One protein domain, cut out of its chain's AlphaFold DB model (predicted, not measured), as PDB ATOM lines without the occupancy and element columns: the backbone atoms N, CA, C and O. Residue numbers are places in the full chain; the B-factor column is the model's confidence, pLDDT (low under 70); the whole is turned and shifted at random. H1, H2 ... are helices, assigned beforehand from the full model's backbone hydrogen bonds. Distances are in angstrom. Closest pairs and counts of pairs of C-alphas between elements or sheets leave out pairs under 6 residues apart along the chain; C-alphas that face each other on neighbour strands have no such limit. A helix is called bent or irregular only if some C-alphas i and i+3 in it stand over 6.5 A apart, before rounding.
ATOM      1  N   VAL A  31     160.241 152.090 152.366       57.66
ATOM      2  CA  VAL A  31     161.412 152.956 152.408       57.66
ATOM      3  C   VAL A  31     162.298 152.897 151.156       57.66
ATOM      4  O   VAL A  31     162.496 153.950 150.567       57.66
ATOM      5  N   SER A  32     162.810 151.742 150.712       69.31
ATOM      6  CA  SER A  32     163.777 151.684 149.593       69.31
ATOM      7  C   SER A  32     163.163 152.192 148.284       69.31
ATOM      8  O   SER A  32     163.694 153.088 147.634       69.31
ATOM      9  N   THR A  33     161.956 151.724 147.969       71.56
ATOM     10  CA  THR A  33     161.191 152.158 146.794       71.56
ATOM     11  C   THR A  33     160.874 153.653 146.815       71.56
ATOM     12  O   THR A  33     161.094 154.357 145.827       71.56
ATOM     13  N   HIS A  34     160.347 154.155 147.937       78.62
ATOM     14  CA  HIS A  34     160.011 155.570 148.063       78.62
ATOM     15  C   HIS A  34     161.264 156.445 148.024       78.62
ATOM     16  O   HIS A  34     161.218 157.533 147.453       78.62
ATOM     17  N   LEU A  35     162.385 155.960 148.564       76.06
ATOM     18  CA  LEU A  35     163.674 156.635 148.495       76.06
ATOM     19  C   LEU A  35     164.188 156.702 147.054       76.06
ATOM     20  O   LEU A  35     164.615 157.772 146.632       76.06
ATOM     21  N   THR A  36     164.098 155.616 146.278       76.19
ATOM     22  CA  THR A  36     164.467 155.619 144.853       76.19
ATOM     23  C   THR A  36     163.598 156.595 144.063       76.19
ATOM     24  O   THR A  36     164.131 157.430 143.340       76.19
ATOM     25  N   LEU A  37     162.273 156.568 144.249       81.56
ATOM     26  CA  LEU A  37     161.360 157.511 143.593       81.56
ATOM     27  C   LEU A  37     161.675 158.960 143.971       81.56
ATOM     28  O   LEU A  37     161.772 159.816 143.094       81.56
ATOM     29  N   ALA A  38     161.876 159.237 145.260       82.56
ATOM     30  CA  ALA A  38     162.246 160.562 145.734       82.56
ATOM     31  C   ALA A  38     163.591 161.011 145.141       82.56
ATOM     32  O   ALA A  38     163.694 162.135 144.655       82.56
ATOM     33  N   ALA A  39     164.597 160.134 145.115       78.75
ATOM     34  CA  ALA A  39     165.902 160.415 144.526       78.75
ATOM     35  C   ALA A  39     165.803 160.701 143.020       78.75
ATOM     36  O   ALA A  39     166.389 161.679 142.553       78.75
ATOM     37  N   CYS A  40     165.016 159.919 142.272       82.50
ATOM     38  CA  CYS A  40     164.758 160.157 140.852       82.50
ATOM     39  C   CYS A  40     164.039 161.491 140.619       82.50
ATOM     40  O   CYS A  40     164.438 162.259 139.749       82.50
ATOM     41  N   LEU A  41     163.012 161.815 141.413       86.94
ATOM     42  CA  LEU A  41     162.275 163.080 141.291       86.94
ATOM     43  C   LEU A  41     163.151 164.293 141.625       86.94
ATOM     44  O   LEU A  41     163.134 165.287 140.896       86.94
ATOM     45  N   VAL A  42     163.950 164.212 142.692       84.00
ATOM     46  CA  VAL A  42     164.912 165.260 143.061       84.00
ATOM     47  C   VAL A  42     165.972 165.410 141.971       84.00
ATOM     48  O   VAL A  42     166.234 166.526 141.520       84.00
ATOM     49  N   GLY A  43     166.542 164.300 141.500       80.38
ATOM     50  CA  GLY A  43     167.525 164.282 140.420       80.38
ATOM     51  C   GLY A  43     166.981 164.881 139.125       80.38
ATOM     52  O   GLY A  43     167.649 165.710 138.501       80.38
ATOM     53  N   LEU A  44     165.738 164.561 138.763       86.12
ATOM     54  CA  LEU A  44     165.046 165.143 137.617       86.12
ATOM     55  C   LEU A  44     164.824 166.650 137.798       86.12
ATOM     56  O   LEU A  44     165.128 167.423 136.891       86.12
ATOM     57  N   GLY A  45     164.364 167.088 138.973       86.25
ATOM     58  CA  GLY A  45     164.172 168.506 139.287       86.25
ATOM     59  C   GLY A  45     165.466 169.317 139.167       86.25
ATOM     60  O   GLY A  45     165.488 170.371 138.525       86.25
ATOM     61  N   VAL A  46     166.571 168.792 139.709       82.75
ATOM     62  CA  VAL A  46     167.912 169.382 139.562       82.75
ATOM     63  C   VAL A  46     168.310 169.435 138.086       82.75
ATOM     64  O   VAL A  46     168.707 170.495 137.595       82.75
ATOM     65  N   SER A  47     168.142 168.331 137.356       84.38
ATOM     66  CA  SER A  47     168.496 168.231 135.936       84.38
ATOM     67  C   SER A  47     167.736 169.240 135.080       84.38
ATOM     68  O   SER A  47     168.346 169.946 134.282       84.38
ATOM     69  N   VAL A  48     166.424 169.384 135.287       88.00
ATOM     70  CA  VAL A  48     165.582 170.368 134.587       88.00
ATOM     71  C   VAL A  48     166.014 171.798 134.920       88.00
ATOM     72  O   VAL A  48     166.100 172.643 134.026       88.00
ATOM     73  N   GLY A  49     166.339 172.080 136.186       86.44
ATOM     74  CA  GLY A  49     166.859 173.381 136.610       86.44
ATOM     75  C   GLY A  49     168.162 173.754 135.895       86.44
ATOM     76  O   GLY A  49     168.287 174.862 135.359       86.44
ATOM     77  N   PHE A  50     169.108 172.814 135.826       83.25
ATOM     78  CA  PHE A  50     170.373 172.999 135.114       83.25
ATOM     79  C   PHE A  50     170.183 173.085 133.602       83.25
ATOM     80  O   PHE A  50     170.691 174.028 132.999       83.25
ATOM     81  N   LEU A  51     169.393 172.195 132.995       87.12
ATOM     82  CA  LEU A  51     169.060 172.234 131.570       87.12
ATOM     83  C   LEU A  51     168.466 173.584 131.184       87.12
ATOM     84  O   LEU A  51     168.926 174.199 130.229       87.12
ATOM     85  N   ARG A  52     167.523 174.122 131.965       88.81
ATOM     86  CA  ARG A  52     166.931 175.441 131.702       88.81
ATOM     87  C   ARG A  52     167.958 176.576 131.773       88.81
ATOM     88  O   ARG A  52     167.803 177.592 131.089       88.81
ATOM     89  N   LYS A  53     168.979 176.458 132.624       84.75
ATOM     90  CA  LYS A  53     170.067 177.440 132.712       84.75
ATOM     91  C   LYS A  53     171.029 177.299 131.531       84.75
ATOM     92  O   LYS A  53     171.254 178.274 130.820       84.75
ATOM     93  N   THR A  54     171.532 176.093 131.282       84.31
ATOM     94  CA  THR A  54     172.482 175.793 130.202       84.31
ATOM     95  C   THR A  54     171.874 176.042 128.825       84.31
ATOM     96  O   THR A  54     172.544 176.599 127.966       84.31
ATOM     97  N   TRP A  55     170.590 175.738 128.631       86.44
ATOM     98  CA  TRP A  55     169.850 176.055 127.409       86.44
ATOM     99  C   TRP A  55     169.809 177.560 127.132       86.44
ATOM    100  O   TRP A  55     170.040 177.991 126.005       86.44
ATOM    101  N   ARG A  56     169.576 178.386 128.161       85.88
ATOM    102  CA  ARG A  56     169.592 179.851 128.021       85.88
ATOM    103  C   ARG A  56     170.980 180.383 127.674       85.88
ATOM    104  O   ARG A  56     171.095 181.212 126.780       85.88
ATOM    105  N   GLU A  57     172.020 179.898 128.349       83.81
ATOM    106  CA  GLU A  57     173.411 180.255 128.033       83.81
ATOM    107  C   GLU A  57     173.779 179.848 126.600       83.81
ATOM    108  O   GLU A  57     174.386 180.632 125.868       83.81
ATOM    109  N   TRP A  58     173.351 178.655 126.182       86.19
ATOM    110  CA  TRP A  58     173.549 178.156 124.831       86.19
ATOM    111  C   TRP A  58     172.852 179.043 123.790       86.19
ATOM    112  O   TRP A  58     173.521 179.501 122.868       86.19
ATOM    113  N   LEU A  59     171.570 179.385 123.977       85.19
ATOM    114  CA  LEU A  59     170.830 180.288 123.082       85.19
ATOM    115  C   LEU A  59     171.531 181.644 122.907       85.19
ATOM    116  O   LEU A  59     171.725 182.099 121.779       85.19
ATOM    117  N   ILE A  60     171.977 182.251 124.013       84.31
ATOM    118  CA  ILE A  60     172.722 183.518 123.994       84.31
ATOM    119  C   ILE A  60     174.034 183.356 123.215       84.31
ATOM    120  O   ILE A  60     174.366 184.204 122.386       84.31
ATOM    121  N   SER A  61     174.770 182.266 123.454       80.56
ATOM    122  CA  SER A  61     176.046 181.995 122.778       80.56
ATOM    123  C   SER A  61     175.892 181.732 121.277       80.56
ATOM    124  O   SER A  61     176.775 182.095 120.500       80.56
ATOM    125  N   SER A  62     174.752 181.172 120.871       83.94
ATOM    126  CA  SER A  62     174.389 180.911 119.477       83.94
ATOM    127  C   SER A  62     173.906 182.166 118.740       83.94
ATOM    128  O   SER A  62     173.556 182.086 117.568       83.94
ATOM    129  N   PRO A 136     182.877 174.136 122.292       62.84
ATOM    130  CA  PRO A 136     182.096 172.910 122.468       62.84
ATOM    131  C   PRO A 136     181.650 172.667 123.918       62.84
ATOM    132  O   PRO A 136     180.803 171.809 124.138       62.84
ATOM    133  N   LEU A 137     182.163 173.410 124.908       70.50
ATOM    134  CA  LEU A 137     181.840 173.182 126.320       70.50
ATOM    135  C   LEU A 137     180.335 173.303 126.643       70.50
ATOM    136  O   LEU A 137     179.805 172.371 127.246       70.50
ATOM    137  N   PRO A 138     179.618 174.384 126.260       74.25
ATOM    138  CA  PRO A 138     178.186 174.510 126.546       74.25
ATOM    139  C   PRO A 138     177.347 173.430 125.855       74.25
ATOM    140  O   PRO A 138     176.416 172.913 126.466       74.25
ATOM    141  N   THR A 139     177.698 173.043 124.626       79.88
ATOM    142  CA  THR A 139     177.005 171.971 123.897       79.88
ATOM    143  C   THR A 139     177.232 170.616 124.561       79.88
ATOM    144  O   THR A 139     176.274 169.885 124.788       79.88
ATOM    145  N   LEU A 140     178.474 170.300 124.941       77.44
ATOM    146  CA  LEU A 140     178.807 169.056 125.638       77.44
ATOM    147  C   LEU A 140     178.061 168.956 126.972       77.44
ATOM    148  O   LEU A 140     177.502 167.913 127.287       77.44
ATOM    149  N   LEU A 141     177.999 170.054 127.726       79.44
ATOM    150  CA  LEU A 141     177.233 170.129 128.968       79.44
ATOM    151  C   LEU A 141     175.744 169.925 128.741       79.44
ATOM    152  O   LEU A 141     175.110 169.199 129.497       79.44
ATOM    153  N   LEU A 142     175.176 170.557 127.715       83.44
ATOM    154  CA  LEU A 142     173.767 170.384 127.399       83.44
ATOM    155  C   LEU A 142     173.461 168.917 127.083       83.44
ATOM    156  O   LEU A 142     172.511 168.364 127.634       83.44
ATOM    157  N   VAL A 143     174.297 168.269 126.268       84.25
ATOM    158  CA  VAL A 143     174.166 166.844 125.944       84.25
ATOM    159  C   VAL A 143     174.276 165.991 127.205       84.25
ATOM    160  O   VAL A 143     173.421 165.142 127.435       84.25
ATOM    161  N   THR A 144     175.263 166.240 128.072       83.00
ATOM    162  CA  THR A 144     175.471 165.412 129.270       83.00
ATOM    163  C   THR A 144     174.344 165.575 130.282       83.00
ATOM    164  O   THR A 144     173.890 164.588 130.850       83.00
ATOM    165  N   TRP A 145     173.830 166.793 130.465       84.19
ATOM    166  CA  TRP A 145     172.646 167.036 131.291       84.19
ATOM    167  C   TRP A 145     171.370 166.442 130.690       84.19
ATOM    168  O   TRP A 145     170.500 166.008 131.438       84.19
ATOM    169  N   THR A 146     171.253 166.391 129.360       86.38
ATOM    170  CA  THR A 146     170.100 165.778 128.684       86.38
ATOM    171  C   THR A 146     170.112 164.266 128.868       86.38
ATOM    172  O   THR A 146     169.095 163.697 129.248       86.38
ATOM    173  N   LEU A 147     171.269 163.623 128.673       83.94
ATOM    174  CA  LEU A 147     171.445 162.194 128.940       83.94
ATOM    175  C   LEU A 147     171.169 161.862 130.409       83.94
ATOM    176  O   LEU A 147     170.492 160.884 130.697       83.94
ATOM    177  N   TYR A 148     171.631 162.710 131.330       81.56
ATOM    178  CA  TYR A 148     171.371 162.545 132.757       81.56
ATOM    179  C   TYR A 148     169.884 162.704 133.119       81.56
ATOM    180  O   TYR A 148     169.348 161.933 133.908       81.56
ATOM    181  N   ALA A 149     169.179 163.668 132.520       86.00
ATOM    182  CA  ALA A 149     167.736 163.809 132.711       86.00
ATOM    183  C   ALA A 149     166.968 162.606 132.144       86.00
ATOM    184  O   ALA A 149     166.032 162.120 132.777       86.00
ATOM    185  N   LEU A 150     167.372 162.124 130.967       85.69
ATOM    186  CA  LEU A 150     166.768 160.962 130.323       85.69
ATOM    187  C   LEU A 150     166.954 159.694 131.164       85.69
ATOM    188  O   LEU A 150     166.009 158.923 131.299       85.69
ATOM    189  N   ASP A 151     168.127 159.521 131.774       82.88
ATOM    190  CA  ASP A 151     168.413 158.434 132.712       82.88
ATOM    191  C   ASP A 151     167.434 158.423 133.899       82.88
ATOM    192  O   ASP A 151     166.801 157.409 134.190       82.88
ATOM    193  N   HIS A 152     167.204 159.582 134.522       82.25
ATOM    194  CA  HIS A 152     166.224 159.713 135.608       82.25
ATOM    195  C   HIS A 152     164.797 159.383 135.180       82.25
ATOM    196  O   HIS A 152     164.075 158.710 135.916       82.25
ATOM    197  N   VAL A 153     164.378 159.839 133.995       87.56
ATOM    198  CA  VAL A 153     163.053 159.519 133.440       87.56
ATOM    199  C   VAL A 153     162.923 158.018 133.197       87.56
ATOM    200  O   VAL A 153     161.899 157.427 133.529       87.56
ATOM    201  N   LEU A 154     163.958 157.391 132.648       84.56
ATOM    202  CA  LEU A 154     163.977 155.963 132.374       84.56
ATOM    203  C   LEU A 154     163.954 155.122 133.654       84.56
ATOM    204  O   LEU A 154     163.167 154.182 133.738       84.56
ATOM    205  N   MET A 155     164.736 155.489 134.670       81.56
ATOM    206  CA  MET A 155     164.683 154.856 135.992       81.56
ATOM    207  C   MET A 155     163.300 154.993 136.632       81.56
ATOM    208  O   MET A 155     162.769 154.022 137.177       81.56
ATOM    209  N   LEU A 156     162.680 156.174 136.532       85.12
ATOM    210  CA  LEU A 156     161.321 156.400 137.017       85.12
ATOM    211  C   LEU A 156     160.319 155.500 136.281       85.12
ATOM    212  O   LEU A 156     159.496 154.853 136.922       85.12
ATOM    213  N   LEU A 157     160.415 155.414 134.951       85.06
ATOM    214  CA  LEU A 157     159.569 154.547 134.134       85.06
ATOM    215  C   LEU A 157     159.750 153.076 134.512       85.06
ATOM    216  O   LEU A 157     158.756 152.401 134.748       85.06
ATOM    217  N   VAL A 158     160.984 152.581 134.637       81.44
ATOM    218  CA  VAL A 158     161.247 151.198 135.068       81.44
ATOM    219  C   VAL A 158     160.656 150.933 136.445       81.44
ATOM    220  O   VAL A 158     159.965 149.935 136.627       81.44
ATOM    221  N   THR A 159     160.856 151.850 137.395       81.69
ATOM    222  CA  THR A 159     160.279 151.733 138.741       81.69
ATOM    223  C   THR A 159     158.754 151.676 138.663       81.69
ATOM    224  O   THR A 159     158.135 150.838 139.316       81.69
ATOM    225  N   ILE A 160     158.146 152.498 137.797       84.56
ATOM    226  CA  ILE A 160     156.699 152.501 137.600       84.56
ATOM    227  C   ILE A 160     156.192 151.178 137.025       84.56
ATOM    228  O   ILE A 160     155.215 150.606 137.517       84.56
ATOM    229  N   TYR A 161     156.876 150.674 136.002       81.88
ATOM    230  CA  TYR A 161     156.530 149.417 135.359       81.88
ATOM    231  C   TYR A 161     156.658 148.237 136.318       81.88
ATOM    232  O   TYR A 161     155.739 147.430 136.397       81.88
ATOM    233  N   LEU A 162     157.750 148.156 137.081       77.12
ATOM    234  CA  LEU A 162     157.989 147.054 138.013       77.12
ATOM    235  C   LEU A 162     157.046 147.071 139.222       77.12
ATOM    236  O   LEU A 162     156.801 146.018 139.801       77.12
ATOM    237  N   GLN A 163     156.509 148.226 139.620       80.38
ATOM    238  CA  GLN A 163     155.670 148.324 140.823       80.38
ATOM    239  C   GLN A 163     154.173 148.285 140.548       80.38
ATOM    240  O   GLN A 163     153.432 147.651 141.305       80.38
ATOM    241  N   TRP A 164     153.723 148.962 139.491       83.06
ATOM    242  CA  TRP A 164     152.292 149.162 139.248       83.06
ATOM    243  C   TRP A 164     151.773 148.458 137.997       83.06
ATOM    244  O   TRP A 164     150.621 148.036 138.006       83.06
ATOM    245  N   ILE A 165     152.583 148.312 136.943       82.94
ATOM    246  CA  ILE A 165     152.103 147.781 135.653       82.94
ATOM    247  C   ILE A 165     152.344 146.269 135.547       82.94
ATOM    248  O   ILE A 165     151.427 145.522 135.225       82.94
ATOM    249  N   CYS A 166     153.562 145.812 135.843       79.69
ATOM    250  CA  CYS A 166     153.997 144.423 135.700       79.69
ATOM    251  C   CYS A 166     154.753 143.928 136.948       79.69
ATOM    252  O   CYS A 166     155.943 143.606 136.865       79.69
ATOM    253  N   PRO A 167     154.086 143.831 138.110       75.62
ATOM    254  CA  PRO A 167     154.729 143.400 139.352       75.62
ATOM    255  C   PRO A 167     155.303 141.976 139.287       75.62
ATOM    256  O   PRO A 167     156.225 141.652 140.028       75.62
ATOM    257  N   GLU A 168     154.806 141.143 138.369       70.62
ATOM    258  CA  GLU A 168     155.278 139.772 138.136       70.62
ATOM    259  C   GLU A 168     156.762 139.706 137.730       70.62
ATOM    260  O   GLU A 168     157.441 138.734 138.049       70.62
ATOM    261  N   PHE A 169     157.296 140.755 137.090       67.31
ATOM    262  CA  PHE A 169     158.722 140.836 136.735       67.31
ATOM    263  C   PHE A 169     159.640 141.046 137.943       67.31
ATOM    264  O   PHE A 169     160.849 140.882 137.823       67.31
ATOM    265  N   ASN A 170     159.086 141.396 139.104       66.44
ATOM    266  CA  ASN A 170     159.853 141.606 140.328       66.44
ATOM    267  C   ASN A 170     160.087 140.303 141.125       66.44
ATOM    268  O   ASN A 170     160.706 140.309 142.193       66.44
ATOM    269  N   CYS A 171     159.572 139.177 140.625       65.81
ATOM    270  CA  CYS A 171     159.704 137.867 141.247       65.81
ATOM    271  C   CYS A 171     161.054 137.217 140.903       65.81
ATOM    272  O   CYS A 171     161.321 136.891 139.748       65.81
ATOM    273  N   PHE A 172     161.886 136.967 141.918       53.59
ATOM    274  CA  PHE A 172     163.269 136.489 141.753       53.59
ATOM    275  C   PHE A 172     163.393 135.054 141.217       53.59
ATOM    276  O   PHE A 172     164.424 134.661 140.679       53.59
ATOM    277  N   SER A 173     162.343 134.249 141.381       50.47
ATOM    278  CA  SER A 173     162.400 132.795 141.220       50.47
ATOM    279  C   SER A 173     162.119 132.291 139.805       50.47
ATOM    280  O   SER A 173     162.112 131.080 139.582       50.47
ATOM    281  N   ARG A 174     161.902 133.175 138.825       46.16
ATOM    282  CA  ARG A 174     161.762 132.757 137.429       46.16
ATOM    283  C   ARG A 174     162.515 133.685 136.498       46.16
ATOM    284  O   ARG A 174     162.330 134.895 136.514       46.16
ATOM    285  N   ILE A 175     163.262 133.068 135.588       48.03
ATOM    286  CA  ILE A 175     163.477 133.608 134.250       48.03
ATOM    287  C   ILE A 175     162.075 133.653 133.635       48.03
ATOM    288  O   ILE A 175     161.633 132.678 133.026       48.03
ATOM    289  N   LEU A 176     161.286 134.694 133.936       45.25
ATOM    290  CA  LEU A 176     159.977 134.820 133.314       45.25
ATOM    291  C   LEU A 176     160.253 134.939 131.814       45.25
ATOM    292  O   LEU A 176     160.983 135.853 131.414       45.25
ATOM    293  N   PRO A 177     159.732 134.018 130.980       45.66
ATOM    294  CA  PRO A 177     159.764 134.230 129.547       45.66
ATOM    295  C   PRO A 177     159.110 135.583 129.334       45.66
ATOM    296  O   PRO A 177     158.017 135.795 129.860       45.66
ATOM    297  N   VAL A 178     159.830 136.493 128.668       52.12
ATOM    298  CA  VAL A 178     159.379 137.842 128.320       52.12
ATOM    299  C   VAL A 178     157.917 137.732 127.920       52.12
ATOM    300  O   VAL A 178     157.607 137.269 126.821       52.12
ATOM    301  N   SER A 179     157.002 138.052 128.836       51.81
ATOM    302  CA  SER A 179     155.600 138.069 128.484       51.81
ATOM    303  C   SER A 179     155.520 139.223 127.504       51.81
ATOM    304  O   SER A 179     155.819 140.364 127.854       51.81
ATOM    305  N   GLY A 180     155.253 138.916 126.232       55.81
ATOM    306  CA  GLY A 180     155.350 139.886 125.133       55.81
ATOM    307  C   GLY A 180     154.456 141.119 125.314       55.81
ATOM    308  O   GLY A 180     154.525 142.056 124.529       55.81
ATOM    309  N   THR A 181     153.627 141.126 126.356       66.56
ATOM    310  CA  THR A 181     152.745 142.206 126.776       66.56
ATOM    311  C   THR A 181     153.403 143.229 127.703       66.56
ATOM    312  O   THR A 181     152.861 144.323 127.838       66.56
ATOM    313  N   CYS A 182     154.550 142.935 128.330       70.81
ATOM    314  CA  CYS A 182     155.193 143.866 129.256       70.81
ATOM    315  C   CYS A 182     156.503 144.456 128.714       70.81
ATOM    316  O   CYS A 182     157.501 143.764 128.517       70.81
ATOM    317  N   ALA A 183     156.537 145.784 128.584       73.00
ATOM    318  CA  ALA A 183     157.722 146.530 128.157       73.00
ATOM    319  C   ALA A 183     158.828 146.639 129.231       73.00
ATOM    320  O   ALA A 183     159.865 147.248 128.972       73.00
ATOM    321  N   ALA A 184     158.649 146.060 130.425       68.56
ATOM    322  CA  ALA A 184     159.616 146.169 131.521       68.56
ATOM    323  C   ALA A 184     160.982 145.566 131.163       68.56
ATOM    324  O   ALA A 184     162.000 146.180 131.459       68.56
ATOM    325  N   ALA A 185     161.021 144.417 130.483       67.25
ATOM    326  CA  ALA A 185     162.274 143.773 130.082       67.25
ATOM    327  C   ALA A 185     163.120 144.626 129.111       67.25
ATOM    328  O   ALA A 185     164.278 144.900 129.432       67.25
ATOM    329  N   PRO A 186     162.597 145.104 127.960       70.56
ATOM    330  CA  PRO A 186     163.380 145.963 127.074       70.56
ATOM    331  C   PRO A 186     163.727 147.306 127.724       70.56
ATOM    332  O   PRO A 186     164.840 147.788 127.530       70.56
ATOM    333  N   LEU A 187     162.833 147.889 128.536       73.50
ATOM    334  CA  LEU A 187     163.140 149.105 129.292       73.50
ATOM    335  C   LEU A 187     164.284 148.872 130.278       73.50
ATOM    336  O   LEU A 187     165.217 149.662 130.304       73.50
ATOM    337  N   PHE A 188     164.255 147.779 131.037       70.06
ATOM    338  CA  PHE A 188     165.309 147.426 131.980       70.06
ATOM    339  C   PHE A 188     166.656 147.267 131.274       70.06
ATOM    340  O   PHE A 188     167.644 147.845 131.714       70.06
ATOM    341  N   THR A 189     166.690 146.576 130.132       70.62
ATOM    342  CA  THR A 189     167.899 146.463 129.306       70.62
ATOM    343  C   THR A 189     168.405 147.837 128.870       70.62
ATOM    344  O   THR A 189     169.580 148.143 129.051       70.62
ATOM    345  N   VAL A 190     167.524 148.698 128.346       75.00
ATOM    346  CA  VAL A 190     167.891 150.067 127.953       75.00
ATOM    347  C   VAL A 190     168.449 150.838 129.144       75.00
ATOM    348  O   VAL A 190     169.485 151.472 129.002       75.00
ATOM    349  N   VAL A 191     167.828 150.756 130.319       75.56
ATOM    350  CA  VAL A 191     168.307 151.438 131.528       75.56
ATOM    351  C   VAL A 191     169.677 150.931 131.942       75.56
ATOM    352  O   VAL A 191     170.582 151.739 132.108       75.56
ATOM    353  N   VAL A 192     169.871 149.614 132.009       71.50
ATOM    354  CA  VAL A 192     171.143 149.003 132.416       71.50
ATOM    355  C   VAL A 192     172.325 149.509 131.582       71.50
ATOM    356  O   VAL A 192     173.392 149.707 132.163       71.50
ATOM    357  N   PHE A 193     172.121 149.767 130.284       70.56
ATOM    358  CA  PHE A 193     173.147 150.267 129.357       70.56
ATOM    359  C   PHE A 193     173.204 151.795 129.216       70.56
ATOM    360  O   PHE A 193     174.282 152.369 129.079       70.56
ATOM    361  N   LEU A 194     172.066 152.491 129.211       72.06
ATOM    362  CA  LEU A 194     172.025 153.937 128.965       72.06
ATOM    363  C   LEU A 194     172.474 154.732 130.194       72.06
ATOM    364  O   LEU A 194     173.160 155.749 130.079       72.06
ATOM    365  N   GLN A 195     172.117 154.237 131.371       72.06
ATOM    366  CA  GLN A 195     172.454 154.812 132.662       72.06
ATOM    367  C   GLN A 195     173.962 155.008 132.897       72.06
ATOM    368  O   GLN A 195     174.395 156.137 133.149       72.06
ATOM    369  N   PRO A 196     174.808 153.972 132.778       70.19
ATOM    370  CA  PRO A 196     176.254 154.093 132.952       70.19
ATOM    371  C   PRO A 196     176.888 155.012 131.906       70.19
ATOM    372  O   PRO A 196     177.839 155.732 132.222       70.19
ATOM    373  N   LEU A 197     176.349 155.057 130.682       71.44
ATOM    374  CA  LEU A 197     176.793 155.984 129.640       71.44
ATOM    375  C   LEU A 197     176.490 157.437 130.021       71.44
ATOM    376  O   LEU A 197     177.385 158.284 129.963       71.44
ATOM    377  N   GLY A 198     175.262 157.726 130.462       73.62
ATOM    378  CA  GLY A 198     174.859 159.057 130.920       73.62
ATOM    379  C   GLY A 198     175.678 159.521 132.126       73.62
ATOM    380  O   GLY A 198     176.230 160.626 132.122       73.62
ATOM    381  N   ALA A 199     175.840 158.642 133.114       73.31
ATOM    382  CA  ALA A 199     176.655 158.862 134.303       73.31
ATOM    383  C   ALA A 199     178.123 159.167 133.959       73.31
ATOM    384  O   ALA A 199     178.699 160.145 134.441       73.31
ATOM    385  N   SER A 200     178.728 158.366 133.080       72.12
ATOM    386  CA  SER A 200     180.130 158.523 132.678       72.12
ATOM    387  C   SER A 200     180.354 159.797 131.863       72.12
ATOM    388  O   SER A 200     181.315 160.527 132.109       72.12
ATOM    389  N   ALA A 201     179.437 160.122 130.947       74.00
ATOM    390  CA  ALA A 201     179.480 161.364 130.182       74.00
ATOM    391  C   ALA A 201     179.373 162.592 131.103       74.00
ATOM    392  O   ALA A 201     180.122 163.562 130.950       74.00
ATOM    393  N   PHE A 202     178.482 162.540 132.098       75.50
ATOM    394  CA  PHE A 202     178.332 163.597 133.096       75.50
ATOM    395  C   PHE A 202     179.605 163.802 133.924       75.50
ATOM    396  O   PHE A 202     180.081 164.932 134.076       75.50
ATOM    397  N   VAL A 203     180.194 162.714 134.422       74.00
ATOM    398  CA  VAL A 203     181.444 162.742 135.189       74.00
ATOM    399  C   VAL A 203     182.576 163.315 134.348       74.00
ATOM    400  O   VAL A 203     183.262 164.227 134.804       74.00
ATOM    401  N   LEU A 204     182.737 162.862 133.103       74.38
ATOM    402  CA  LEU A 204     183.771 163.361 132.199       74.38
ATOM    403  C   LEU A 204     183.617 164.867 131.943       74.38
ATOM    404  O   LEU A 204     184.579 165.621 132.071       74.38
ATOM    405  N   SER A 205     182.394 165.323 131.663       73.69
ATOM    406  CA  SER A 205     182.073 166.745 131.472       73.69
ATOM    407  C   SER A 205     182.388 167.584 132.716       73.69
ATOM    408  O   SER A 205     182.973 168.670 132.633       73.69
ATOM    409  N   THR A 206     182.086 167.040 133.896       72.12
ATOM    410  CA  THR A 206     182.385 167.662 135.189       72.12
ATOM    411  C   THR A 206     183.891 167.734 135.440       72.12
ATOM    412  O   THR A 206     184.402 168.790 135.812       72.12
ATOM    413  N   VAL A 207     184.627 166.651 135.182       70.75
ATOM    414  CA  VAL A 207     186.090 166.592 135.310       70.75
ATOM    415  C   VAL A 207     186.752 167.590 134.373       70.75
ATOM    416  O   VAL A 207     187.604 168.349 134.824       70.75
ATOM    417  N   VAL A 208     186.333 167.666 133.107       73.38
ATOM    418  CA  VAL A 208     186.863 168.643 132.144       73.38
ATOM    419  C   VAL A 208     186.668 170.073 132.657       73.38
ATOM    420  O   VAL A 208     187.610 170.869 132.640       73.38
ATOM    421  N   ARG A 209     185.489 170.396 133.208       70.19
ATOM    422  CA  ARG A 209     185.239 171.694 133.858       70.19
ATOM    423  C   ARG A 209     186.165 171.939 135.050       70.19
ATOM    424  O   ARG A 209     186.766 173.008 135.137       70.19
ATOM    425  N   LEU A 210     186.307 170.957 135.939       66.00
ATOM    426  CA  LEU A 210     187.129 171.057 137.149       66.00
ATOM    427  C   LEU A 210     188.629 171.125 136.852       66.00
ATOM    428  O   LEU A 210     189.380 171.746 137.609       66.00
ATOM    429  N   ILE A 211     189.081 170.493 135.766       65.81
ATOM    430  CA  ILE A 211     190.462 170.572 135.279       65.81
ATOM    431  C   ILE A 211     190.802 172.010 134.902       65.81
ATOM    432  O   ILE A 211     191.838 172.529 135.326       65.81
ATOM    433  N   LEU A 212     189.881 172.673 134.204       62.97
ATOM    434  CA  LEU A 212     190.025 174.060 133.779       62.97
ATOM    435  C   LEU A 212     189.878 175.060 134.944       62.97
ATOM    436  O   LEU A 212     190.470 176.137 134.903       62.97
ATOM    437  N   SER A 213     189.132 174.728 136.006       61.94
ATOM    438  CA  SER A 213     188.667 175.703 137.007       61.94
ATOM    439  C   SER A 213     189.478 175.801 138.312       61.94
ATOM    440  O   SER A 213     188.896 176.125 139.344       61.94
ATOM    441  N   ARG A 214     190.812 175.633 138.274       62.75
ATOM    442  CA  ARG A 214     191.813 175.782 139.378       62.75
ATOM    443  C   ARG A 214     192.334 174.456 139.972       62.75
ATOM    444  O   ARG A 214     191.579 173.498 140.108       62.75
ATOM    445  N   PRO A 215     193.606 174.420 140.427       66.81
ATOM    446  CA  PRO A 215     194.257 173.224 140.983       66.81
ATOM    447  C   PRO A 215     193.724 172.762 142.348       66.81
ATOM    448  O   PRO A 215     194.055 171.671 142.787       66.81
ATOM    449  N   ARG A 216     192.877 173.544 143.030       67.69
ATOM    450  CA  ARG A 216     192.381 173.212 144.383       67.69
ATOM    451  C   ARG A 216     191.393 172.031 144.427       67.69
ATOM    452  O   ARG A 216     190.985 171.633 145.508       67.69
ATOM    453  N   TRP A 217     191.036 171.451 143.279       69.00
ATOM    454  CA  TRP A 217     189.994 170.418 143.150       69.00
ATOM    455  C   TRP A 217     190.531 169.002 142.926       69.00
ATOM    456  O   TRP A 217     189.821 168.170 142.372       69.00
ATOM    457  N   ILE A 218     191.769 168.708 143.329       72.50
ATOM    458  CA  ILE A 218     192.393 167.391 143.101       72.50
ATOM    459  C   ILE A 218     191.549 166.258 143.700       72.50
ATOM    460  O   ILE A 218     191.259 165.300 142.991       72.50
ATOM    461  N   ALA A 219     191.067 166.400 144.939       68.56
ATOM    462  CA  ALA A 219     190.231 165.380 145.584       68.56
ATOM    463  C   ALA A 219     188.940 165.091 144.794       68.56
ATOM    464  O   ALA A 219     188.589 163.936 144.580       68.56
ATOM    465  N   LEU A 220     188.277 166.135 144.282       69.31
ATOM    466  CA  LEU A 220     187.058 165.994 143.484       69.31
ATOM    467  C   LEU A 220     187.340 165.355 142.117       69.31
ATOM    468  O   LEU A 220     186.559 164.538 141.642       69.31
ATOM    469  N   ARG A 221     188.481 165.682 141.497       72.94
ATOM    470  CA  ARG A 221     188.931 165.043 140.250       72.94
ATOM    471  C   ARG A 221     189.201 163.554 140.454       72.94
ATOM    472  O   ARG A 221     188.762 162.759 139.632       72.94
ATOM    473  N   VAL A 222     189.886 163.187 141.539       77.06
ATOM    474  CA  VAL A 222     190.169 161.787 141.890       77.06
ATOM    475  C   VAL A 222     188.872 161.032 142.178       77.06
ATOM    476  O   VAL A 222     188.684 159.947 141.640       77.06
ATOM    477  N   ALA A 223     187.942 161.622 142.936       70.50
ATOM    478  CA  ALA A 223     186.635 161.021 143.207       70.50
ATOM    479  C   ALA A 223     185.839 160.769 141.916       70.50
ATOM    480  O   ALA A 223     185.362 159.661 141.686       70.50
ATOM    481  N   CYS A 224     185.759 161.762 141.029       69.94
ATOM    482  CA  CYS A 224     185.123 161.607 139.724       69.94
ATOM    483  C   CYS A 224     185.812 160.537 138.858       69.94
ATOM    484  O   CYS A 224     185.135 159.733 138.224       69.94
ATOM    485  N   ALA A 225     187.148 160.492 138.839       72.88
ATOM    486  CA  ALA A 225     187.892 159.479 138.094       72.88
ATOM    487  C   ALA A 225     187.621 158.060 138.622       72.88
ATOM    488  O   ALA A 225     187.381 157.156 137.827       72.88
ATOM    489  N   LEU A 226     187.591 157.876 139.947       74.31
ATOM    490  CA  LEU A 226     187.254 156.598 140.581       74.31
ATOM    491  C   LEU A 226     185.846 156.136 140.204       74.31
ATOM    492  O   LEU A 226     185.672 154.990 139.804       74.31
ATOM    493  N   VAL A 227     184.860 157.033 140.249       70.00
ATOM    494  CA  VAL A 227     183.488 156.737 139.807       70.00
ATOM    495  C   VAL A 227     183.457 156.305 138.337       70.00
ATOM    496  O   VAL A 227     182.789 155.332 137.995       70.00
ATOM    497  N   GLY A 228     184.220 156.979 137.471       70.38
ATOM    498  CA  GLY A 228     184.358 156.591 136.066       70.38
ATOM    499  C   GLY A 228     184.947 155.188 135.889       70.38
ATOM    500  O   GLY A 228     184.424 154.404 135.104       70.38
ATOM    501  N   ILE A 229     185.988 154.842 136.652       74.56
ATOM    502  CA  ILE A 229     186.600 153.505 136.627       74.56
ATOM    503  C   ILE A 229     185.595 152.441 137.072       74.56
ATOM    504  O   ILE A 229     185.449 151.429 136.392       74.56
ATOM    505  N   VAL A 230     184.871 152.672 138.173       72.38
ATOM    506  CA  VAL A 230     183.856 151.730 138.671       72.38
ATOM    507  C   VAL A 230     182.763 151.502 137.622       72.38
ATOM    508  O   VAL A 230     182.400 150.355 137.365       72.38
ATOM    509  N   ASN A 231     182.305 152.561 136.948       71.06
ATOM    510  CA  ASN A 231     181.339 152.436 135.856       71.06
ATOM    511  C   ASN A 231     181.898 151.628 134.678       71.06
ATOM    512  O   ASN A 231     181.212 150.740 134.185       71.06
ATOM    513  N   ILE A 232     183.141 151.872 134.248       74.12
ATOM    514  CA  ILE A 232     183.770 151.103 133.159       74.12
ATOM    515  C   ILE A 232     183.879 149.618 133.526       74.12
ATOM    516  O   ILE A 232     183.571 148.762 132.702       74.12
ATOM    517  N   VAL A 233     184.295 149.302 134.757       74.88
ATOM    518  CA  VAL A 233     184.399 147.914 135.237       74.88
ATOM    519  C   VAL A 233     183.028 147.240 135.250       74.88
ATOM    520  O   VAL A 233     182.907 146.097 134.809       74.88
ATOM    521  N   ARG A 234     181.985 147.952 135.695       71.44
ATOM    522  CA  ARG A 234     180.599 147.471 135.647       71.44
ATOM    523  C   ARG A 234     180.152 147.191 134.212       71.44
ATOM    524  O   ARG A 234     179.642 146.104 133.955       71.44
ATOM    525  N   GLU A 235     180.376 148.119 133.284       72.25
ATOM    526  CA  GLU A 235     179.995 147.940 131.876       72.25
ATOM    527  C   GLU A 235     180.735 146.788 131.217       72.25
ATOM    528  O   GLU A 235     180.129 145.993 130.504       72.25
ATOM    529  N   LEU A 236     182.030 146.650 131.497       74.38
ATOM    530  CA  LEU A 236     182.814 145.534 130.993       74.38
ATOM    531  C   LEU A 236     182.281 144.203 131.534       74.38
ATOM    532  O   LEU A 236     182.151 143.249 130.772       74.38
ATOM    533  N   ALA A 237     181.919 144.139 132.818       72.12
ATOM    534  CA  ALA A 237     181.327 142.947 133.416       72.12
ATOM    535  C   ALA A 237     179.953 142.613 132.809       72.12
ATOM    536  O   ALA A 237     179.669 141.444 132.543       72.12
ATOM    537  N   LEU A 238     179.112 143.621 132.557       69.19
ATOM    538  CA  LEU A 238     177.810 143.452 131.908       69.19
ATOM    539  C   LEU A 238     177.952 143.008 130.448       69.19
ATOM    540  O   LEU A 238     177.273 142.073 130.029       69.19
ATOM    541  N   ALA A 239     178.864 143.620 129.690       70.00
ATOM    542  CA  ALA A 239     179.131 143.276 128.297       70.00
ATOM    543  C   ALA A 239     179.725 141.868 128.161       70.00
ATOM    544  O   ALA A 239     179.233 141.075 127.360       70.00
ATOM    545  N   LEU A 240     180.730 141.527 128.978       72.12
ATOM    546  CA  LEU A 240     181.320 140.186 129.012       72.12
ATOM    547  C   LEU A 240     180.245 139.137 129.320       72.12
ATOM    548  O   LEU A 240     180.196 138.094 128.675       72.12
ATOM    549  N   ARG A 241     179.340 139.435 130.258       66.94
ATOM    550  CA  ARG A 241     178.203 138.561 130.557       66.94
ATOM    551  C   ARG A 241     177.249 138.435 129.383       66.94
ATOM    552  O   ARG A 241     176.887 137.314 129.061       66.94
ATOM    553  N   LEU A 242     176.867 139.535 128.733       67.62
ATOM    554  CA  LEU A 242     175.985 139.485 127.565       67.62
ATOM    555  C   LEU A 242     176.573 138.578 126.474       67.62
ATOM    556  O   LEU A 242     175.869 137.723 125.946       67.62
ATOM    557  N   VAL A 243     177.879 138.705 126.210       70.12
ATOM    558  CA  VAL A 243     178.604 137.860 125.252       70.12
ATOM    559  C   VAL A 243     178.567 136.388 125.673       70.12
ATOM    560  O   VAL A 243     178.179 135.548 124.865       70.12
ATOM    561  N   LEU A 244     178.881 136.080 126.937       66.81
ATOM    562  CA  LEU A 244     178.846 134.712 127.476       66.81
ATOM    563  C   LEU A 244     177.438 134.090 127.433       66.81
ATOM    564  O   LEU A 244     177.295 132.906 127.132       66.81
ATOM    565  N   PHE A 245     176.389 134.882 127.683       64.62
ATOM    566  CA  PHE A 245     174.996 134.441 127.545       64.62
ATOM    567  C   PHE A 245     174.641 134.127 126.093       64.62
ATOM    568  O   PHE A 245     173.998 133.116 125.822       64.62
ATOM    569  N   THR A 246     175.065 134.974 125.152       63.91
ATOM    570  CA  THR A 246     174.796 134.748 123.726       63.91
ATOM    571  C   THR A 246     175.599 133.586 123.140       63.91
ATOM    572  O   THR A 246     175.123 132.954 122.202       63.91
ATOM    573  N   SER A 247     176.785 133.279 123.680       64.94
ATOM    574  CA  SER A 247     177.649 132.215 123.157       64.94
ATOM    575  C   SER A 247     177.263 130.820 123.639       64.94
ATOM    576  O   SER A 247     177.453 129.858 122.900       64.94
ATOM    577  N   ASN A 248     176.740 130.690 124.862       58.09
ATOM    578  CA  ASN A 248     176.592 129.380 125.496       58.09
ATOM    579  C   ASN A 248     175.214 128.738 125.304       58.09
ATOM    580  O   ASN A 248     175.056 127.581 125.672       58.09
ATOM    581  N   GLY A 249     174.224 129.442 124.739       53.09
ATOM    582  CA  GLY A 249     172.891 128.899 124.411       53.09
ATOM    583  C   GLY A 249     172.045 128.424 125.607       53.09
ATOM    584  O   GLY A 249     170.831 128.275 125.485       53.09
ATOM    585  N   GLU A 250     172.650 128.229 126.776       49.94
ATOM    586  CA  GLU A 250     172.002 127.808 128.006       49.94
ATOM    587  C   GLU A 250     171.560 129.029 128.816       49.94
ATOM    588  O   GLU A 250     172.314 129.659 129.552       49.94
ATOM    589  N   VAL A 251     170.270 129.335 128.696       49.06
ATOM    590  CA  VAL A 251     169.561 130.417 129.399       49.06
ATOM    591  C   VAL A 251     169.439 130.154 130.917       49.06
ATOM    592  O   VAL A 251     168.984 131.017 131.660       49.06
ATOM    593  N   SER A 252     169.836 128.974 131.412       43.44
ATOM    594  CA  SER A 252     169.358 128.462 132.705       43.44
ATOM    595  C   SER A 252     170.335 128.526 133.883       43.44
ATOM    596  O   SER A 252     169.887 128.311 135.012       43.44
ATOM    597  N   GLN A 253     171.628 128.799 133.703       44.28
ATOM    598  CA  GLN A 253     172.539 128.815 134.853       44.28
ATOM    599  C   GLN A 253     172.710 130.217 135.420       44.28
ATOM    600  O   GLN A 253     173.578 130.992 135.027       44.28
ATOM    601  N   ALA A 254     171.791 130.498 136.350       44.38
ATOM    602  CA  ALA A 254     172.036 131.153 137.626       44.38
ATOM    603  C   ALA A 254     173.233 132.102 137.609       44.38
ATOM    604  O   ALA A 254     174.315 131.845 138.134       44.38
ATOM    605  N   LEU A 255     172.969 133.268 137.038       46.91
ATOM    606  CA  LEU A 255     173.548 134.480 137.561       46.91
ATOM    607  C   LEU A 255     173.389 134.431 139.090       46.91
ATOM    608  O   LEU A 255     172.262 134.281 139.567       46.91
ATOM    609  N   ASP A 256     174.450 134.666 139.856       51.41
ATOM    610  CA  ASP A 256     174.280 135.313 141.156       51.41
ATOM    611  C   ASP A 256     173.755 136.737 140.875       51.41
ATOM    612  O   ASP A 256     174.463 137.742 140.983       51.41
ATOM    613  N   VAL A 257     172.489 136.813 140.439       54.31
ATOM    614  CA  VAL A 257     171.647 138.004 140.371       54.31
ATOM    615  C   VAL A 257     171.828 138.847 141.633       54.31
ATOM    616  O   VAL A 257     171.989 140.057 141.464       54.31
ATOM    617  N   PRO A 258     171.913 138.281 142.865       57.72
ATOM    618  CA  PRO A 258     172.119 139.114 144.044       57.72
ATOM    619  C   PRO A 258     173.441 139.891 144.020       57.72
ATOM    620  O   PRO A 258     173.460 141.043 144.437       57.72
ATOM    621  N   VAL A 259     174.533 139.329 143.489       59.12
ATOM    622  CA  VAL A 259     175.839 140.012 143.477       59.12
ATOM    623  C   VAL A 259     175.850 141.161 142.473       59.12
ATOM    624  O   VAL A 259     176.304 142.255 142.797       59.12
ATOM    625  N   VAL A 260     175.319 140.965 141.261       59.09
ATOM    626  CA  VAL A 260     175.247 142.064 140.277       59.09
ATOM    627  C   VAL A 260     174.259 143.133 140.689       59.09
ATOM    628  O   VAL A 260     174.523 144.315 140.460       59.09
ATOM    629  N   TYR A 261     173.161 142.738 141.321       62.19
ATOM    630  CA  TYR A 261     172.215 143.681 141.884       62.19
ATOM    631  C   TYR A 261     172.871 144.510 142.995       62.19
ATOM    632  O   TYR A 261     172.898 145.731 142.885       62.19
ATOM    633  N   ALA A 262     173.520 143.870 143.974       63.09
ATOM    634  CA  ALA A 262     174.212 144.555 145.067       63.09
ATOM    635  C   ALA A 262     175.338 145.476 144.570       63.09
ATOM    636  O   ALA A 262     175.471 146.606 145.034       63.09
ATOM    637  N   VAL A 263     176.132 145.034 143.587       63.22
ATOM    638  CA  VAL A 263     177.178 145.870 142.976       63.22
ATOM    639  C   VAL A 263     176.561 147.042 142.215       63.22
ATOM    640  O   VAL A 263     177.069 148.160 142.299       63.22
ATOM    641  N   THR A 264     175.456 146.826 141.499       65.00
ATOM    642  CA  THR A 264     174.753 147.895 140.778       65.00
ATOM    643  C   THR A 264     174.168 148.914 141.747       65.00
ATOM    644  O   THR A 264     174.366 150.108 141.545       65.00
ATOM    645  N   GLU A 265     173.530 148.463 142.823       66.38
ATOM    646  CA  GLU A 265     172.971 149.317 143.868       66.38
ATOM    647  C   GLU A 265     174.067 150.110 144.589       66.38
ATOM    648  O   GLU A 265     173.976 151.331 144.699       66.38
ATOM    649  N   ALA A 266     175.163 149.462 144.993       62.97
ATOM    650  CA  ALA A 266     176.292 150.139 145.627       62.97
ATOM    651  C   ALA A 266     176.931 151.180 144.693       62.97
ATOM    652  O   ALA A 266     177.225 152.302 145.113       62.97
ATOM    653  N   THR A 267     177.102 150.839 143.412       65.62
ATOM    654  CA  THR A 267     177.628 151.766 142.397       65.62
ATOM    655  C   THR A 267     176.686 152.950 142.199       65.62
ATOM    656  O   THR A 267     177.144 154.089 142.124       65.62
ATOM    657  N   TYR A 268     175.375 152.698 142.187       66.38
ATOM    658  CA  TYR A 268     174.334 153.719 142.098       66.38
ATOM    659  C   TYR A 268     174.425 154.678 143.287       66.38
ATOM    660  O   TYR A 268     174.624 155.877 143.104       66.38
ATOM    661  N   VAL A 269     174.378 154.161 144.516       67.75
ATOM    662  CA  VAL A 269     174.443 154.976 145.737       67.75
ATOM    663  C   VAL A 269     175.724 155.811 145.775       67.75
ATOM    664  O   VAL A 269     175.655 157.017 146.021       67.75
ATOM    665  N   MET A 270     176.882 155.215 145.470       65.81
ATOM    666  CA  MET A 270     178.149 155.951 145.426       65.81
ATOM    667  C   MET A 270     178.151 157.038 144.350       65.81
ATOM    668  O   MET A 270     178.587 158.160 144.612       65.81
ATOM    669  N   PHE A 271     177.634 156.743 143.157       70.56
ATOM    670  CA  PHE A 271     177.533 157.714 142.074       70.56
ATOM    671  C   PHE A 271     176.675 158.918 142.481       70.56
ATOM    672  O   PHE A 271     177.131 160.059 142.384       70.56
ATOM    673  N   TYR A 272     175.466 158.690 143.003       68.62
ATOM    674  CA  TYR A 272     174.581 159.778 143.429       68.62
ATOM    675  C   TYR A 272     175.116 160.541 144.634       68.62
ATOM    676  O   TYR A 272     174.955 161.760 144.683       68.62
ATOM    677  N   ALA A 273     175.799 159.875 145.566       69.12
ATOM    678  CA  ALA A 273     176.470 160.548 146.671       69.12
ATOM    679  C   ALA A 273     177.556 161.506 146.158       69.12
ATOM    680  O   ALA A 273     177.612 162.662 146.584       69.12
ATOM    681  N   VAL A 274     178.373 161.073 145.192       69.38
ATOM    682  CA  VAL A 274     179.409 161.919 144.583       69.38
ATOM    683  C   VAL A 274     178.787 163.063 143.783       69.38
ATOM    684  O   VAL A 274     179.196 164.209 143.957       69.38
ATOM    685  N   VAL A 275     177.774 162.803 142.952       68.25
ATOM    686  CA  VAL A 275     177.073 163.855 142.194       68.25
ATOM    687  C   VAL A 275     176.396 164.855 143.133       68.25
ATOM    688  O   VAL A 275     176.498 166.064 142.916       68.25
ATOM    689  N   GLY A 276     175.758 164.380 144.203       67.50
ATOM    690  CA  GLY A 276     175.163 165.215 145.243       67.50
ATOM    691  C   GLY A 276     176.205 166.101 145.921       67.50
ATOM    692  O   GLY A 276     176.013 167.312 146.016       67.50
ATOM    693  N   LEU A 277     177.355 165.536 146.295       70.62
ATOM    694  CA  LEU A 277     178.471 166.284 146.875       70.62
ATOM    695  C   LEU A 277     179.033 167.331 145.898       70.62
ATOM    696  O   LEU A 277     179.289 168.471 146.292       70.62
ATOM    697  N   VAL A 278     179.176 166.995 144.612       69.12
ATOM    698  CA  VAL A 278     179.573 167.944 143.553       69.12
ATOM    699  C   VAL A 278     178.558 169.087 143.449       69.12
ATOM    700  O   VAL A 278     178.939 170.256 143.387       69.12
ATOM    701  N   CYS A 279     177.262 168.779 143.460       67.81
ATOM    702  CA  CYS A 279     176.207 169.786 143.371       67.81
ATOM    703  C   CYS A 279     176.191 170.706 144.598       67.81
ATOM    704  O   CYS A 279     176.130 171.926 144.440       67.81
ATOM    705  N   LEU A 280     176.297 170.143 145.804       71.12
ATOM    706  CA  LEU A 280     176.335 170.895 147.061       71.12
ATOM    707  C   LEU A 280     177.571 171.789 147.149       71.12
ATOM    708  O   LEU A 280     177.453 172.967 147.477       71.12
ATOM    709  N   THR A 281     178.750 171.270 146.798       71.38
ATOM    710  CA  THR A 281     179.984 172.070 146.772       71.38
ATOM    711  C   THR A 281     179.886 173.202 145.754       71.38
ATOM    712  O   THR A 281     180.242 174.337 146.066       71.38
ATOM    713  N   HIS A 282     179.324 172.942 144.573       66.25
ATOM    714  CA  HIS A 282     179.094 173.973 143.567       66.25
ATOM    715  C   HIS A 282     178.071 175.034 144.019       66.25
ATOM    716  O   HIS A 282     178.276 176.223 143.773       66.25
ATOM    717  N   GLN A 283     176.989 174.654 144.710       69.00
ATOM    718  CA  GLN A 283     176.040 175.622 145.274       69.00
ATOM    719  C   GLN A 283     176.660 176.446 146.409       69.00
ATOM    720  O   GLN A 283     176.544 177.672 146.401       69.00
ATOM    721  N   ALA A 284     177.385 175.809 147.332       71.69
ATOM    722  CA  ALA A 284     178.091 176.497 148.414       71.69
ATOM    723  C   ALA A 284     179.084 177.537 147.866       71.69
ATOM    724  O   ALA A 284     179.202 178.641 148.394       71.69
ATOM    725  N   GLN A 285     179.739 177.230 146.746       67.38
ATOM    726  CA  GLN A 285     180.618 178.164 146.046       67.38
ATOM    727  C   GLN A 285     179.921 179.338 145.382       67.38
ATOM    728  O   GLN A 285     180.556 180.372 145.207       67.38
ATOM    729  N   GLN A 286     178.669 179.186 144.952       66.81
ATOM    730  CA  GLN A 286     177.889 180.304 144.420       66.81
ATOM    731  C   GLN A 286     177.351 181.193 145.541       66.81
ATOM    732  O   GLN A 286     177.153 182.383 145.317       66.81
ATOM    733  N   ALA A 287     177.170 180.639 146.742       67.38
ATOM    734  CA  ALA A 287     176.751 181.381 147.925       67.38
ATOM    735  C   ALA A 287     177.907 182.158 148.593       67.38
ATOM    736  O   ALA A 287     177.710 183.281 149.048       67.38
ATOM    737  N   LEU A 288     179.129 181.608 148.609       62.34
ATOM    738  CA  LEU A 288     180.291 182.216 149.280       62.34
ATOM    739  C   LEU A 288     180.888 183.534 148.705       62.34
ATOM    740  O   LEU A 288     181.528 184.248 149.480       62.34
ATOM    741  N   PRO A 289     180.788 183.906 147.410       53.84
ATOM    742  CA  PRO A 289     181.727 184.860 146.823       53.84
ATOM    743  C   PRO A 289     181.294 186.327 146.908       53.84
ATOM    744  O   PRO A 289     182.076 187.187 146.515       53.84
ATOM    745  N   VAL A 290     180.105 186.652 147.421       55.25
ATOM    746  CA  VAL A 290     179.648 188.058 147.459       55.25
ATOM    747  C   VAL A 290     179.890 188.709 148.821       55.25
ATOM    748  O   VAL A 290     180.396 189.825 148.879       55.25
ATOM    749  N   GLN A 291     179.626 188.005 149.924       55.16
ATOM    750  CA  GLN A 291     179.698 188.619 151.257       55.16
ATOM    751  C   GLN A 291     181.133 188.762 151.784       55.16
ATOM    752  O   GLN A 291     181.486 189.796 152.349       55.16
ATOM    753  N   LEU A 292     181.999 187.772 151.542       57.81
ATOM    754  CA  LEU A 292     183.390 187.832 152.005       57.81
ATOM    755  C   LEU A 292     184.222 188.856 151.221       57.81
ATOM    756  O   LEU A 292     184.995 189.590 151.832       57.81
ATOM    757  N   LEU A 293     184.015 188.979 149.902       54.38
ATOM    758  CA  LEU A 293     184.697 190.009 149.108       54.38
ATOM    759  C   LEU A 293     184.204 191.427 149.428       54.38
ATOM    760  O   LEU A 293     185.016 192.347 149.407       54.38
ATOM    761  N   GLN A 294     182.926 191.617 149.777       55.59
ATOM    762  CA  GLN A 294     182.442 192.927 150.232       55.59
ATOM    763  C   GLN A 294     182.999 193.308 151.610       55.59
ATOM    764  O   GLN A 294     183.352 194.467 151.807       55.59
ATOM    765  N   SER A 295     183.170 192.351 152.530       56.28
ATOM    766  CA  SER A 295     183.711 192.646 153.869       56.28
ATOM    767  C   SER A 295     185.203 193.013 153.877       56.28
ATOM    768  O   SER A 295     185.642 193.780 154.728       56.28
TER     769      SER A 295
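What this domain is: This is residues 31 to 62 and 136 to 295 of the 313 residues of an uncharacterized protein of Catenaria anguillulae PL171 (UniProt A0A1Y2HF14). Five long helices, H1, H2, H4, H5 and H6, stand side by side in that order, each running against the one before, and the row folds back until H6 comes near H1. H3 and the loop of residues 171 to 183 lie at one end; residues 282 to 295, the last part of H6 and the small H7, stick out at the other. The printed part has 192 residues with seven named helices, H1 to H7 in chain order, and no named strand: all helix. It is only just compact, close to loose, with a radius of gyration of the C-alphas of 19.4 A, and elongated, spanning 68 by 37 by 31 A.

Where its parts are: Find C-alpha 31 at (161.412, 152.956, 152.408); from there H1, residues 31 to 61, runs 44.0 A. After the cut, H2 starts at C-alpha 136, (182.096, 172.910, 122.468), and runs 41.3 A to residue 165. H3 is residues 167 to 170. H4, residues 184 to 212, covers 41.3 A, with a kink of 26 degrees near residue 193. H5, residues 215 to 248, covers 49.7 A; it has a kink of 29 degrees near residue 222 and is irregular, C-alphas 216 and 219 being 8.2 A apart. H6, residues 257 to 287, covers 44.3 A. H7, residues 291 to 295, ends at C-alpha 295, (183.711, 192.646, 153.869).

How they stand to each other: Start at H2, the hub, which touches H1, H3 and H4. H1 and H2 run opposite ways at a shallow tilt of 27 degrees; their closest C-alphas, Cys 40 and His 152, are 5.5 A apart. H2 and H4 run opposite ways at a shallow tilt of 29 degrees, closest at the C-alphas of Leu 147 and Gly 198, 5.0 A. H2, with residues 161 to 163 alone, touches H3 only at the corner, closest at the C-alphas of Leu 162 and Asn 170, 6.2 A. H4, H5 and H6 form an up and down bundle, each helix running against the one before. In the hairpin of H4 and H5, the helices touch at a shallow tilt of 27 degrees, with the C-alphas of Ser 200 and Gly 228 closest, 5.8 A apart. H5 and H6 are a hairpin too, at a shallow tilt of 24 degrees; residues 220 to 234 of H5 touch residues 264 to 278 of H6, closest at the C-alphas of Val 227 and Phe 271, 6.4 A. H1 and H6 are near each other, with 5 pairs of C-alphas within 10 A; H7 touches no helix. In H2, H6 and H7 every O i to N i+4 pair is within hydrogen-bond range; the counts are 26 of 27 in H1, 23 of 25 in H4 and 28 of 30 in H5, and H3 is too short for such a pair.

The domain as a whole: The C-alphas farthest apart, Gly 249 and Ser 295, are 71.1 A apart. Residues 63 to 135 are not printed, and C-alphas 62 and 136 stand 11.5 A apart across this cut. Look for the long link from H3 to H4, 13 residues. The mean pLDDT of the printed part is 70.9; 79 residues are under 70, among them residues 169 to 181, 244 to 270 and 285 to 295.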